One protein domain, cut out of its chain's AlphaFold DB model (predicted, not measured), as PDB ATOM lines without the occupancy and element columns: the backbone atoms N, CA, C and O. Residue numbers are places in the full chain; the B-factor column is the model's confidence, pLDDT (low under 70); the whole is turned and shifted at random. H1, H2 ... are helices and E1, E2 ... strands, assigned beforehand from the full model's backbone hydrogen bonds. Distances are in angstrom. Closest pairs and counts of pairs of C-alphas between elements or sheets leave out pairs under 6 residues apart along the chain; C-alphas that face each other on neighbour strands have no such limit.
ATOM      1  N   TYR A 224      -4.004  36.804  46.736       95.50
ATOM      2  CA  TYR A 224      -5.037  36.199  47.579       95.50
ATOM      3  C   TYR A 224      -5.386  37.071  48.786       95.50
ATOM      4  O   TYR A 224      -6.553  37.158  49.157       95.50
ATOM      5  N   HIS A 225      -4.404  37.778  49.354       95.81
ATOM      6  CA  HIS A 225      -4.675  38.784  50.379       95.81
ATOM      7  C   HIS A 225      -5.420  39.985  49.790       95.81
ATOM      8  O   HIS A 225      -6.251  40.556  50.485       95.81
ATOM      9  N   ALA A 226      -5.180  40.344  48.522       96.44
ATOM     10  CA  ALA A 226      -5.947  41.392  47.841       96.44
ATOM     11  C   ALA A 226      -7.413  40.985  47.652       96.44
ATOM     12  O   ALA A 226      -8.313  41.744  48.000       96.44
ATOM     13  N   LEU A 227      -7.652  39.759  47.171       96.38
ATOM     14  CA  LEU A 227      -8.997  39.190  47.066       96.38
ATOM     15  C   LEU A 227      -9.699  39.172  48.426       96.38
ATOM     16  O   LEU A 227     -10.843  39.604  48.549       96.38
ATOM     17  N   ARG A 228      -8.990  38.696  49.454       95.75
ATOM     18  CA  ARG A 228      -9.510  38.612  50.815       95.75
ATOM     19  C   ARG A 228      -9.822  39.994  51.384       95.75
ATOM     20  O   ARG A 228     -10.916  40.168  51.908       95.75
ATOM     21  N   PHE A 229      -8.933  40.969  51.210       96.50
ATOM     22  CA  PHE A 229      -9.144  42.368  51.583       96.50
ATOM     23  C   PHE A 229     -10.413  42.942  50.942       96.50
ATOM     24  O   PHE A 229     -11.277  43.435  51.660       96.50
ATOM     25  N   CYS A 230     -10.576  42.801  49.623       96.06
ATOM     26  CA  CYS A 230     -11.771  43.277  48.925       96.06
ATOM     27  C   CYS A 230     -13.058  42.582  49.408       96.06
ATOM     28  O   CYS A 230     -14.073  43.253  49.563       96.06
ATOM     29  N   SER A 231     -13.004  41.281  49.725       95.25
ATOM     30  CA  SER A 231     -14.158  40.525  50.255       95.25
ATOM     31  C   SER A 231     -14.568  40.892  51.681       95.25
ATOM     32  O   SER A 231     -15.612  40.455  52.160       95.25
ATOM     33  N   LEU A 232     -13.721  41.637  52.394       94.81
ATOM     34  CA  LEU A 232     -14.014  42.138  53.736       94.81
ATOM     35  C   LEU A 232     -14.596  43.555  53.708       94.81
ATOM     36  O   LEU A 232     -15.055  44.033  54.743       94.81
ATOM     37  N   LEU A 233     -14.581  44.227  52.551       93.62
ATOM     38  CA  LEU A 233     -15.242  45.515  52.387       93.62
ATOM     39  C   LEU A 233     -16.754  45.332  52.431       93.62
ATOM     40  O   LEU A 233     -17.302  44.323  51.985       93.62
ATOM     41  N   THR A 234     -17.447  46.329  52.968       87.25
ATOM     42  CA  THR A 234     -18.899  46.248  53.099       87.25
ATOM     43  C   THR A 234     -19.553  46.429  51.730       87.25
ATOM     44  O   THR A 234     -19.337  47.435  51.055       87.25
ATOM     45  N   HIS A 235     -20.378  45.461  51.334       84.44
ATOM     46  CA  HIS A 235     -21.169  45.538  50.110       84.44
ATOM     47  C   HIS A 235     -22.499  46.236  50.394       84.44
ATOM     48  O   HIS A 235     -23.287  45.758  51.210       84.44
ATOM     49  N   GLY A 236     -22.766  47.342  49.706       68.88
ATOM     50  CA  GLY A 236     -24.075  47.989  49.742       68.88
ATOM     51  C   GLY A 236     -24.027  49.461  49.360       68.88
ATOM     52  O   GLY A 236     -23.057  50.159  49.652       68.88
ATOM     53  N   ASN A 237     -25.112  49.930  48.739       55.09
ATOM     54  CA  ASN A 237     -25.370  51.349  48.506       55.09
ATOM     55  C   ASN A 237     -25.813  51.974  49.830       55.09
ATOM     56  O   ASN A 237     -26.997  52.205  50.082       55.09
ATOM     57  N   PHE A 238     -24.854  52.151  50.729       53.62
ATOM     58  CA  PHE A 238     -25.088  52.787  52.008       53.62
ATOM     59  C   PHE A 238     -24.799  54.274  51.869       53.62
ATOM     60  O   PHE A 238     -23.653  54.710  51.911       53.62
ATOM     61  N   GLY A 276     -18.521  49.988  49.181       88.69
ATOM     62  CA  GLY A 276     -18.876  50.415  47.837       88.69
ATOM     63  C   GLY A 276     -19.753  49.413  47.121       88.69
ATOM     64  O   GLY A 276     -20.107  48.351  47.652       88.69
ATOM     65  N   THR A 277     -20.097  49.758  45.889       88.19
ATOM     66  CA  THR A 277     -20.823  48.843  45.016       88.19
ATOM     67  C   THR A 277     -19.934  47.642  44.665       88.19
ATOM     68  O   THR A 277     -18.701  47.749  44.647       88.19
ATOM     69  N   PRO A 278     -20.519  46.480  44.324       90.88
ATOM     70  CA  PRO A 278     -19.750  45.339  43.832       90.88
ATOM     71  C   PRO A 278     -18.782  45.681  42.693       90.88
ATOM     72  O   PRO A 278     -17.680  45.140  42.624       90.88
ATOM     73  N   GLN A 279     -19.176  46.602  41.812       90.25
ATOM     74  CA  GLN A 279     -18.363  47.018  40.675       90.25
ATOM     75  C   GLN A 279     -17.164  47.873  41.107       90.25
ATOM     76  O   GLN A 279     -16.053  47.657  40.630       90.25
ATOM     77  N   GLU A 280     -17.364  48.800  42.043       90.94
ATOM     78  CA  GLU A 280     -16.291  49.618  42.625       90.94
ATOM     79  C   GLU A 280     -15.233  48.750  43.314       90.94
ATOM     80  O   GLU A 280     -14.030  48.939  43.121       90.94
ATOM     81  N   ILE A 281     -15.682  47.734  44.054       94.38
ATOM     82  CA  ILE A 281     -14.801  46.763  44.708       94.38
ATOM     83  C   ILE A 281     -14.048  45.920  43.663       94.38
ATOM     84  O   ILE A 281     -12.866  45.625  43.850       94.38
ATOM     85  N   CYS A 282     -14.673  45.593  42.526       94.62
ATOM     86  CA  CYS A 282     -13.980  44.955  41.404       94.62
ATOM     87  C   CYS A 282     -12.924  45.872  40.775       94.62
ATOM     88  O   CYS A 282     -11.834  45.394  40.461       94.62
ATOM     89  N   PHE A 283     -13.181  47.176  40.628       93.25
ATOM     90  CA  PHE A 283     -12.169  48.125  40.148       93.25
ATOM     91  C   PHE A 283     -10.971  48.216  41.097       93.25
ATOM     92  O   PHE A 283      -9.825  48.221  40.636       93.25
ATOM     93  N   LEU A 284     -11.210  48.217  42.410       94.56
ATOM     94  CA  LEU A 284     -10.145  48.144  43.410       94.56
ATOM     95  C   LEU A 284      -9.370  46.825  43.325       94.56
ATOM     96  O   LEU A 284      -8.141  46.840  43.301       94.56
ATOM     97  N   LEU A 285     -10.061  45.686  43.233       96.25
ATOM     98  CA  LEU A 285      -9.401  44.388  43.096       96.25
ATOM     99  C   LEU A 285      -8.565  44.324  41.812       96.25
ATOM    100  O   LEU A 285      -7.413  43.906  41.855       96.25
ATOM    101  N   CYS A 286      -9.100  44.795  40.685       95.38
ATOM    102  CA  CYS A 286      -8.373  44.879  39.422       95.38
ATOM    103  C   CYS A 286      -7.120  45.754  39.556       95.38
ATOM    104  O   CYS A 286      -6.042  45.355  39.125       95.38
ATOM    105  N   SER A 287      -7.240  46.906  40.219       93.44
ATOM    106  CA  SER A 287      -6.128  47.814  40.518       93.44
ATOM    107  C   SER A 287      -5.040  47.143  41.368       93.44
ATOM    108  O   SER A 287      -3.852  47.253  41.067       93.44
ATOM    109  N   LEU A 288      -5.424  46.374  42.390       95.06
ATOM    110  CA  LEU A 288      -4.486  45.607  43.215       95.06
ATOM    111  C   LEU A 288      -3.800  44.488  42.422       95.06
ATOM    112  O   LEU A 288      -2.582  44.355  42.489       95.06
ATOM    113  N   LEU A 289      -4.551  43.707  41.639       95.25
ATOM    114  CA  LEU A 289      -4.007  42.614  40.821       95.25
ATOM    115  C   LEU A 289      -3.032  43.129  39.754       95.25
ATOM    116  O   LEU A 289      -1.956  42.553  39.586       95.25
ATOM    117  N   CYS A 290      -3.344  44.255  39.111       92.75
ATOM    118  CA  CYS A 290      -2.404  44.947  38.229       92.75
ATOM    119  C   CYS A 290      -1.137  45.404  38.976       92.75
ATOM    120  O   CYS A 290      -0.048  45.363  38.413       92.75
ATOM    121  N   GLY A 291      -1.248  45.784  40.255       91.31
ATOM    122  CA  GLY A 291      -0.105  46.078  41.134       91.31
ATOM    123  C   GLY A 291       0.818  44.881  41.385       91.31
ATOM    124  O   GLY A 291       2.016  45.064  41.582       91.31
ATOM    125  N   PHE A 292       0.296  43.654  41.302       92.62
ATOM    126  CA  PHE A 292       1.092  42.419  41.309       92.62
ATOM    127  C   PHE A 292       1.627  42.029  39.920       92.62
ATOM    128  O   PHE A 292       2.182  40.944  39.766       92.62
ATOM    129  N   GLY A 293       1.445  42.877  38.902       90.94
ATOM    130  CA  GLY A 293       1.843  42.594  37.523       90.94
ATOM    131  C   GLY A 293       0.911  41.626  36.791       90.94
ATOM    132  O   GLY A 293       1.282  41.097  35.746       90.94
ATOM    133  N   MET A 294      -0.288  41.363  37.319       93.00
ATOM    134  CA  MET A 294      -1.253  40.486  36.656       93.00
ATOM    135  C   MET A 294      -2.014  41.236  35.562       93.00
ATOM    136  O   MET A 294      -2.395  42.393  35.735       93.00
ATOM    137  N   ASN A 295      -2.314  40.545  34.462       92.00
ATOM    138  CA  ASN A 295      -3.179  41.069  33.409       92.00
ATOM    139  C   ASN A 295      -4.654  40.913  33.821       92.00
ATOM    140  O   ASN A 295      -5.263  39.872  33.554       92.00
ATOM    141  N   ALA A 296      -5.176  41.898  34.557       94.00
ATOM    142  CA  ALA A 296      -6.495  41.868  35.188       94.00
ATOM    143  C   ALA A 296      -7.503  42.806  34.502       94.00
ATOM    144  O   ALA A 296      -7.156  43.906  34.068       94.00
ATOM    145  N   PHE A 297      -8.765  42.377  34.456       93.50
ATOM    146  CA  PHE A 297      -9.868  43.125  33.866       93.50
ATOM    147  C   PHE A 297     -11.149  42.966  34.677       93.50
ATOM    148  O   PHE A 297     -11.488  41.869  35.103       93.50
ATOM    149  N   VAL A 298     -11.919  44.034  34.832       92.44
ATOM    150  CA  VAL A 298     -13.270  43.992  35.392       92.44
ATOM    151  C   VAL A 298     -14.264  43.561  34.320       92.44
ATOM    152  O   VAL A 298     -14.283  44.126  33.225       92.44
ATOM    153  N   SER A 299     -15.120  42.592  34.642       90.75
ATOM    154  CA  SER A 299     -16.240  42.179  33.800       90.75
ATOM    155  C   SER A 299     -17.489  41.930  34.644       90.75
ATOM    156  O   SER A 299     -17.595  40.935  35.358       90.75
ATOM    157  N   GLY A 300     -18.445  42.859  34.585       88.94
ATOM    158  CA  GLY A 300     -19.618  42.830  35.459       88.94
ATOM    159  C   GLY A 300     -19.219  42.941  36.934       88.94
ATOM    160  O   GLY A 300     -18.654  43.952  37.344       88.94
ATOM    161  N   ARG A 301     -19.512  41.897  37.719       91.38
ATOM    162  CA  ARG A 301     -19.214  41.805  39.165       91.38
ATOM    163  C   ARG A 301     -18.008  40.911  39.482       91.38
ATOM    164  O   ARG A 301     -17.823  40.505  40.625       91.38
ATOM    165  N   GLU A 302     -17.211  40.582  38.472       94.56
ATOM    166  CA  GLU A 302     -16.032  39.731  38.600       94.56
ATOM    167  C   GLU A 302     -14.789  40.462  38.085       94.56
ATOM    168  O   GLU A 302     -14.869  41.333  37.212       94.56
ATOM    169  N   VAL A 303     -13.621  40.060  38.585       96.25
ATOM    170  CA  VAL A 303     -12.338  40.408  37.970       96.25
ATOM    171  C   VAL A 303     -11.780  39.172  37.287       96.25
ATOM    172  O   VAL A 303     -11.728  38.101  37.877       96.25
ATOM    173  N   ILE A 304     -11.370  39.299  36.034       95.38
ATOM    174  CA  ILE A 304     -10.815  38.223  35.220       95.38
ATOM    175  C   ILE A 304      -9.322  38.472  35.062       95.38
ATOM    176  O   ILE A 304      -8.912  39.578  34.720       95.38
ATOM    177  N   THR A 305      -8.504  37.445  35.286       94.56
ATOM    178  CA  THR A 305      -7.064  37.501  34.990       94.56
ATOM    179  C   THR A 305      -6.667  36.450  33.975       94.56
ATOM    180  O   THR A 305      -7.111  35.304  34.096       94.56
ATOM    181  N   PHE A 306      -5.748  36.801  33.076       90.31
ATOM    182  CA  PHE A 306      -5.109  35.868  32.145       90.31
ATOM    183  C   PHE A 306      -3.707  35.486  32.628       90.31
ATOM    184  O   PHE A 306      -2.952  36.338  33.096       90.31
ATOM    185  N   HIS A 307      -3.373  34.198  32.541       85.94
ATOM    186  CA  HIS A 307      -2.066  33.641  32.898       85.94
ATOM    187  C   HIS A 307      -1.418  32.981  31.672       85.94
ATOM    188  O   HIS A 307      -2.137  32.430  30.843       85.94
ATOM    189  N   GLU A 308      -0.079  32.927  31.631       72.56
ATOM    190  CA  GLU A 308       0.820  32.459  30.544       72.56
ATOM    191  C   GLU A 308       0.571  31.041  29.962       72.56
ATOM    192  O   GLU A 308       1.341  30.552  29.146       72.56
ATOM    193  N   GLN A 309      -0.496  30.347  30.361       76.88
ATOM    194  CA  GLN A 309      -0.878  29.018  29.869       76.88
ATOM    195  C   GLN A 309      -2.300  28.988  29.281       76.88
ATOM    196  O   GLN A 309      -2.958  27.950  29.366       76.88
ATOM    197  N   ASN A 310      -2.817  30.104  28.751       68.94
ATOM    198  CA  ASN A 310      -4.220  30.242  28.325       68.94
ATOM    199  C   ASN A 310      -5.230  29.910  29.441       68.94
ATOM    200  O   ASN A 310      -6.340  29.441  29.184       68.94
ATOM    201  N   LYS A 311      -4.845  30.102  30.709       86.19
ATOM    202  CA  LYS A 311      -5.730  29.867  31.856       86.19
ATOM    203  C   LYS A 311      -6.294  31.198  32.313       86.19
ATOM    204  O   LYS A 311      -5.552  32.059  32.785       86.19
ATOM    205  N   ALA A 312      -7.609  31.328  32.209       91.31
ATOM    206  CA  ALA A 312      -8.342  32.443  32.773       91.31
ATOM    207  C   ALA A 312      -8.871  32.075  34.165       91.31
ATOM    208  O   ALA A 312      -9.305  30.948  34.415       91.31
ATOM    209  N   PHE A 313      -8.843  33.037  35.081       94.50
ATOM    210  CA  PHE A 313      -9.429  32.899  36.413       94.50
ATOM    211  C   PHE A 313     -10.425  34.026  36.651       94.50
ATOM    212  O   PHE A 313     -10.104  35.181  36.382       94.50
ATOM    213  N   SER A 314     -11.598  33.676  37.177       95.50
ATOM    214  CA  SER A 314     -12.549  34.621  37.757       95.50
ATOM    215  C   SER A 314     -12.214  34.813  39.233       95.50
ATOM    216  O   SER A 314     -11.977  33.843  39.962       95.50
ATOM    217  N   TRP A 315     -12.184  36.066  39.656       96.50
ATOM    218  CA  TRP A 315     -11.999  36.508  41.024       96.50
ATOM    219  C   TRP A 315     -13.285  37.206  41.457       96.50
ATOM    220  O   TRP A 315     -13.584  38.322  41.026       96.50
ATOM    221  N   ASP A 316     -14.047  36.533  42.310       95.50
ATOM    222  CA  ASP A 316     -15.266  37.074  42.892       95.50
ATOM    223  C   ASP A 316     -14.896  37.884  44.136       95.50
ATOM    224  O   ASP A 316     -14.566  37.335  45.193       95.50
ATOM    225  N   SER A 317     -14.932  39.207  43.984       94.50
ATOM    226  CA  SER A 317     -14.564  40.146  45.040       94.50
ATOM    227  C   SER A 317     -15.523  40.136  46.233       94.50
ATOM    228  O   SER A 317     -15.125  40.587  47.301       94.50
ATOM    229  N   ILE A 318     -16.738  39.597  46.082       92.19
ATOM    230  CA  ILE A 318     -17.753  39.509  47.138       92.19
ATOM    231  C   ILE A 318     -17.570  38.219  47.929       92.19
ATOM    232  O   ILE A 318     -17.469  38.222  49.153       92.19
ATOM    233  N   THR A 319     -17.511  37.079  47.237       92.56
ATOM    234  CA  THR A 319     -17.390  35.782  47.925       92.56
ATOM    235  C   THR A 319     -15.957  35.456  48.339       92.56
ATOM    236  O   THR A 319     -15.741  34.517  49.115       92.56
ATOM    237  N   GLY A 320     -14.979  36.213  47.832       93.31
ATOM    238  CA  GLY A 320     -13.557  35.978  48.055       93.31
ATOM    239  C   GLY A 320     -13.076  34.679  47.409       93.31
ATOM    240  O   GLY A 320     -12.146  34.052  47.914       93.31
ATOM    241  N   LYS A 321     -13.735  34.227  46.333       93.69
ATOM    242  CA  LYS A 321     -13.410  32.973  45.643       93.69
ATOM    243  C   LYS A 321     -12.677  33.233  44.336       93.69
ATOM    244  O   LYS A 321     -13.031  34.113  43.559       93.69
ATOM    245  N   LYS A 322     -11.685  32.385  44.074       94.31
ATOM    246  CA  LYS A 322     -11.003  32.279  42.781       94.31
ATOM    247  C   LYS A 322     -11.453  31.004  42.077       94.31
ATOM    248  O   LYS A 322     -11.265  29.917  42.626       94.31
ATOM    249  N   VAL A 323     -12.001  31.132  40.870       93.88
ATOM    250  CA  VAL A 323     -12.554  30.019  40.086       93.88
ATOM    251  C   VAL A 323     -11.867  29.956  38.716       93.88
ATOM    252  O   VAL A 323     -11.762  30.985  38.046       93.88
ATOM    253  N   PRO A 324     -11.366  28.788  38.273       93.44
ATOM    254  CA  PRO A 324     -10.852  28.640  36.914       93.44
ATOM    255  C   PRO A 324     -11.991  28.767  35.894       93.44
ATOM    256  O   PRO A 324     -13.040  28.142  36.045       93.44
ATOM    257  N   ILE A 325     -11.776  29.553  34.840       91.19
ATOM    258  CA  ILE A 325     -12.728  29.711  33.739       91.19
ATOM    259  C   ILE A 325     -12.342  28.717  32.646       91.19
ATOM    260  O   ILE A 325     -11.276  28.835  32.046       91.19
ATOM    261  N   LEU A 326     -13.210  27.736  32.393       88.12
ATOM    262  CA  LEU A 326     -13.009  26.762  31.314       88.12
ATOM    263  C   LEU A 326     -13.413  27.336  29.951       88.12
ATOM    264  O   LEU A 326     -12.719  27.109  28.968       88.12
ATOM    265  N   ASN A 327     -14.507  28.103  29.912       84.06
ATOM    266  CA  ASN A 327     -15.016  28.783  28.724       84.06
ATOM    267  C   ASN A 327     -15.412  30.212  29.106       84.06
ATOM    268  O   ASN A 327     -16.214  30.402  30.022       84.06
ATOM    269  N   LEU A 328     -14.848  31.210  28.425       82.88
ATOM    270  CA  LEU A 328     -15.181  32.613  28.648       82.88
ATOM    271  C   LEU A 328     -16.232  33.061  27.627       82.88
ATOM    272  O   LEU A 328     -15.960  33.086  26.428       82.88
ATOM    273  N   GLU A 329     -17.423  33.426  28.097       84.38
ATOM    274  CA  GLU A 329     -18.440  34.034  27.235       84.38
ATOM    275  C   GLU A 329     -17.984  35.419  26.738       84.38
ATOM    276  O   GLU A 329     -17.272  36.120  27.464       84.38
ATOM    277  N   PRO A 330     -18.375  35.847  25.522       81.19
ATOM    278  CA  PRO A 330     -18.025  37.167  25.015       81.19
ATOM    279  C   PRO A 330     -18.695  38.268  25.841       81.19
ATOM    280  O   PRO A 330     -19.909  38.457  25.800       81.19
ATOM    281  N   ARG A 331     -17.879  39.030  26.571       86.19
ATOM    282  CA  ARG A 331     -18.304  40.160  27.404       86.19
ATOM    283  C   ARG A 331     -17.279  41.283  27.357       86.19
ATOM    284  O   ARG A 331     -16.105  41.049  27.080       86.19
ATOM    285  N   ILE A 332     -17.740  42.506  27.608       85.06
ATOM    286  CA  ILE A 332     -16.862  43.674  27.709       85.06
ATOM    287  C   ILE A 332     -16.015  43.521  28.971       85.06
ATOM    288  O   ILE A 332     -16.522  43.164  30.040       85.06
ATOM    289  N   MET A 333     -14.723  43.794  28.834       89.25
ATOM    290  CA  MET A 333     -13.777  43.766  29.937       89.25
ATOM    291  C   MET A 333     -13.026  45.095  29.997       89.25
ATOM    292  O   MET A 333     -12.567  45.611  28.978       89.25
ATOM    293  N   ILE A 334     -12.926  45.665  31.193       86.56
ATOM    294  CA  ILE A 334     -12.276  46.955  31.434       86.56
ATOM    295  C   ILE A 334     -11.051  46.695  32.298       86.56
ATOM    296  O   ILE A 334     -11.177  46.291  33.449       86.56
ATOM    297  N   GLY A 335      -9.871  46.886  31.730       85.56
ATOM    298  CA  GLY A 335      -8.597  46.718  32.408       85.56
ATOM    299  C   GLY A 335      -7.827  48.024  32.470       85.56
ATOM    300  O   GLY A 335      -8.324  49.111  32.166       85.56
ATOM    301  N   LEU A 336      -6.573  47.897  32.866       83.56
ATOM    302  CA  LEU A 336      -5.664  49.019  32.973       83.56
ATOM    303  C   LEU A 336      -5.318  49.595  31.599       83.56
ATOM    304  O   LEU A 336      -4.750  48.887  30.774       83.56
ATOM    305  N   ASN A 337      -5.643  50.869  31.359       78.94
ATOM    306  CA  ASN A 337      -5.450  51.548  30.070       78.94
ATOM    307  C   ASN A 337      -5.998  50.774  28.857       78.94
ATOM    308  O   ASN A 337      -5.544  50.958  27.731       78.94
ATOM    309  N   THR A 338      -6.936  49.851  29.052       80.25
ATOM    310  CA  THR A 338      -7.392  48.985  27.969       80.25
ATOM    311  C   THR A 338      -8.830  48.579  28.205       80.25
ATOM    312  O   THR A 338      -9.186  48.043  29.253       80.25
ATOM    313  N   LYS A 339      -9.661  48.782  27.189       80.88
ATOM    314  CA  LYS A 339     -10.985  48.178  27.087       80.88
ATOM    315  C   LYS A 339     -10.926  47.061  26.051       80.88
ATOM    316  O   LYS A 339     -10.479  47.289  24.928       80.88
ATOM    317  N   LEU A 340     -11.375  45.867  26.428       80.62
ATOM    318  CA  LEU A 340     -11.498  44.718  25.536       80.62
ATOM    319  C   LEU A 340     -12.971  44.502  25.189       80.62
ATOM    320  O   LEU A 340     -13.809  44.289  26.069       80.62
ATOM    321  N   GLU A 341     -13.278  44.542  23.897       81.44
ATOM    322  CA  GLU A 341     -14.581  44.163  23.350       81.44
ATOM    323  C   GLU A 341     -14.427  42.890  22.509       81.44
ATOM    324  O   GLU A 341     -13.472  42.786  21.733       81.44
ATOM    325  N   PRO A 342     -15.330  41.905  22.631       79.25
ATOM    326  CA  PRO A 342     -15.247  40.698  21.823       79.25
ATOM    327  C   PRO A 342     -15.483  41.030  20.343       79.25
ATOM    328  O   PRO A 342     -16.475  41.667  19.988       79.25
ATOM    329  N   ALA A 343     -14.580  40.585  19.468       78.69
ATOM    330  CA  ALA A 343     -14.723  40.740  18.020       78.69
ATOM    331  C   ALA A 343     -15.712  39.722  17.416       78.69
ATOM    332  O   ALA A 343     -16.238  39.940  16.326       78.69
ATOM    333  N   THR A 344     -15.976  38.617  18.123       74.19
ATOM    334  CA  THR A 344     -16.867  37.529  17.698       74.19
ATOM    335  C   THR A 344     -17.844  37.130  18.811       74.19
ATOM    336  O   THR A 344     -17.561  37.273  19.997       74.19
ATOM    337  N   GLN A 345     -19.009  36.585  18.438       68.44
ATOM    338  CA  GLN A 345     -20.037  36.108  19.385       68.44
ATOM    339  C   GLN A 345     -19.687  34.780  20.083       68.44
ATOM    340  O   GLN A 345     -20.398  34.360  20.992       68.44
ATOM    341  N   LYS A 346     -18.619  34.091  19.666       62.97
ATOM    342  CA  LYS A 346     -18.096  32.895  20.338       62.97
ATOM    343  C   LYS A 346     -16.579  32.986  20.383       62.97
ATOM    344  O   LYS A 346     -15.929  32.973  19.337       62.97
ATOM    345  N   LEU A 347     -16.041  33.081  21.592       61.12
ATOM    346  CA  LEU A 347     -14.607  33.016  21.839       61.12
ATOM    347  C   LEU A 347     -14.203  31.536  21.854       61.12
ATOM    348  O   LEU A 347     -14.840  30.718  22.518       61.12
ATOM    349  N   THR A 348     -13.194  31.172  21.065       62.19
ATOM    350  CA  THR A 348     -12.586  29.835  21.111       62.19
ATOM    351  C   THR A 348     -11.693  29.709  22.352       62.19
ATOM    352  O   THR A 348     -11.440  30.685  23.055       62.19
ATOM    353  N   THR A 349     -11.188  28.504  22.634       57.38
ATOM    354  CA  THR A 349     -10.319  28.209  23.793       57.38
ATOM    355  C   THR A 349      -9.017  29.023  23.842       57.38
ATOM    356  O   THR A 349      -8.364  29.061  24.881       57.38
ATOM    357  N   ALA A 350      -8.638  29.696  22.750       65.06
ATOM    358  CA  ALA A 350      -7.467  30.567  22.671       65.06
ATOM    359  C   ALA A 350      -7.805  31.998  23.125       65.06
ATOM    360  O   ALA A 350      -7.757  32.937  22.334       65.06
ATOM    361  N   ILE A 351      -8.169  32.156  24.400       64.25
ATOM    362  CA  ILE A 351      -8.625  33.433  24.975       64.25
ATOM    363  C   ILE A 351      -7.529  34.523  24.922       64.25
ATOM    364  O   ILE A 351      -7.843  35.714  24.891       64.25
ATOM    365  N   ASP A 352      -6.260  34.124  24.819       64.06
ATOM    366  CA  ASP A 352      -5.113  35.031  24.722       64.06
ATOM    367  C   ASP A 352      -4.868  35.566  23.292       64.06
ATOM    368  O   ASP A 352      -4.000  36.421  23.103       64.06
ATOM    369  N   ASP A 353      -5.610  35.106  22.272       70.56
ATOM    370  CA  ASP A 353      -5.431  35.584  20.896       70.56
ATOM    371  C   ASP A 353      -5.848  37.069  20.787       70.56
ATOM    372  O   ASP A 353      -7.017  37.414  20.964       70.56
ATOM    373  N   PRO A 354      -4.937  38.010  20.481       68.31
ATOM    374  CA  PRO A 354      -5.295  39.422  20.384       68.31
ATOM    375  C   PRO A 354      -6.290  39.710  19.248       68.31
ATOM    376  O   PRO A 354      -6.926  40.757  19.264       68.31
ATOM    377  N   ARG A 355      -6.462  38.801  18.277       71.25
ATOM    378  CA  ARG A 355      -7.360  38.982  17.123       71.25
ATOM    379  C   ARG A 355      -8.837  38.810  17.468       71.25
ATOM    380  O   ARG A 355      -9.685  39.322  16.742       71.25
ATOM    381  N   ILE A 356      -9.158  38.102  18.553       78.50
ATOM    382  CA  ILE A 356     -10.546  37.930  19.023       78.50
ATOM    383  C   ILE A 356     -11.021  39.103  19.893       78.50
ATOM    384  O   ILE A 356     -12.209  39.178  20.213       78.50
ATOM    385  N   TRP A 357     -10.130  40.040  20.232       80.25
ATOM    386  CA  TRP A 357     -10.430  41.212  21.048       80.25
ATOM    387  C   TRP A 357     -10.202  42.500  20.266       80.25
ATOM    388  O   TRP A 357      -9.098  42.793  19.813       80.25
ATOM    389  N   ARG A 358     -11.226  43.345  20.189       79.62
ATOM    390  CA  ARG A 358     -11.032  44.751  19.848       79.62
ATOM    391  C   ARG A 358     -10.493  45.458  21.088       79.62
ATOM    392  O   ARG A 358     -11.186  45.545  22.102       79.62
ATOM    393  N   ARG A 359      -9.251  45.939  21.006       82.12
ATOM    394  CA  ARG A 359      -8.621  46.749  22.052       82.12
ATOM    395  C   ARG A 359      -8.880  48.218  21.767       82.12
ATOM    396  O   ARG A 359      -8.570  48.693  20.679       82.12
ATOM    397  N   ALA A 360      -9.457  48.917  22.732       78.19
ATOM    398  CA  ALA A 360      -9.445  50.368  22.754       78.19
ATOM    399  C   ALA A 360      -8.497  50.799  23.870       78.19
ATOM    400  O   ALA A 360      -8.723  50.459  25.038       78.19
ATOM    401  N   ASP A 361      -7.434  51.508  23.496       74.88
ATOM    402  CA  ASP A 361      -6.519  52.095  24.463       74.88
ATOM    403  C   ASP A 361      -7.292  53.119  25.288       74.88
ATOM    404  O   ASP A 361      -7.945  54.020  24.755       74.88
ATOM    405  N   LEU A 362      -7.252  52.935  26.603       69.38
ATOM    406  CA  LEU A 362      -7.744  53.935  27.526       69.38
ATOM    407  C   LEU A 362      -6.574  54.848  27.910       69.38
ATOM    408  O   LEU A 362      -5.439  54.391  28.061       69.38
TER     409      LEU A 362
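Overview. This is residues 224 to 238 and 276 to 362 of the 507 residues of an uncharacterized protein of Trichomonas vaginalis (UniProt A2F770). A strongly twisted sheet of seven strands has the longer helix, H2, packed along E1 and E2 in the middle of its row, with the shorter helix, H1, side by side with H2 and near the E3 and E4 end. At the other end of the row E5, E6 and E7 turn away, and the loop of residues 343 to 356 joins E6 to E7 far from both helices. The printed part has 102 residues, with two named helices and then seven named strands in the order H1 H2 E1 E2 E3 E4 E5 E6 E7, of the mixed class. The sheet's order is E4 E3 E2 E1 E5 E6 E7, all antiparallel. The whole is compact, with a radius of gyration of the C-alphas of 13.4 A, and elongated, spanning 40 by 25 by 23 A.

Along the chain. H1, residues 224 to 231, begins with C-alpha 224 at (-5.037, 36.199, 47.579) and is 10.4 A long. After the cut H2, residues 278 to 291, measures 19.8 A. E1 is residues 295 to 299, 13.1 A; E2 is 302 to 307 and E3 is 311 to 316, each 16.3 A; E4 is 321 to 325, 12.4 A. E5 is residues 333 to 335, 6.5 A; E6 is 338 to 342, 13.0 A; E7 is 357 to 361, 12.1 A, ending with C-alpha 361 at (-6.519, 52.095, 24.463).

Arrangement. E1 E2 E3 E4 form one meander and E5 E6 E7 another, each strand the antiparallel neighbour of the one before. In the hairpin of E1 and E2, N 304 and O 297 are 2.7 A apart, within hydrogen-bond range. In the hairpin of E2 and E3 it is N 315 and O 303, 2.7 A, and in that of E3 and E4 N 314 and O 323, 2.8 A. E1 of the one meander and E5 of the other are antiparallel neighbours, with N 298 and O 334 within hydrogen-bond range at 2.7 A. In the hairpin of E5 and E6, N 335 and O 338 are 2.8 A apart; in that of E6 and E7, N 358 and O 341 are 2.8 A apart. Both helices are on the sheet, in two layers, helices on one face of it. H2 has a height over the sheet of 7.6 A, lies over E2 and E1, and runs along the strands, at 5 degrees to E1 on the local plane; the closest C-alphas of H2 and E1 are those of Cys 286 and Ala 296, 5.5 A. The closest C-alphas of H1 and E3 are those of Leu 227 and Trp 315, 7.3 A. H1 and H2 touch, with the C-alphas of Cys 230 and Ile 281 closest at 6.3 A, at a shallow tilt of 20 degrees, opposite ways. In H1 and H2 every O i to N i+4 pair is within hydrogen-bond range.

Size, cuts and confidence. The two C-alphas farthest apart are those of Phe 238 and Arg 355, 41.5 A. Residues 239 to 275 are not printed; C-alphas 238 and 276 are 7.8 A apart across this cut, in the link from H1 to H2. The link from E6 to E7 is long, with 14 residues. The mean pLDDT of the printed part is 85.4; it is under 70 at residues 236 to 238, 310, 345 to 352, 354 and 362.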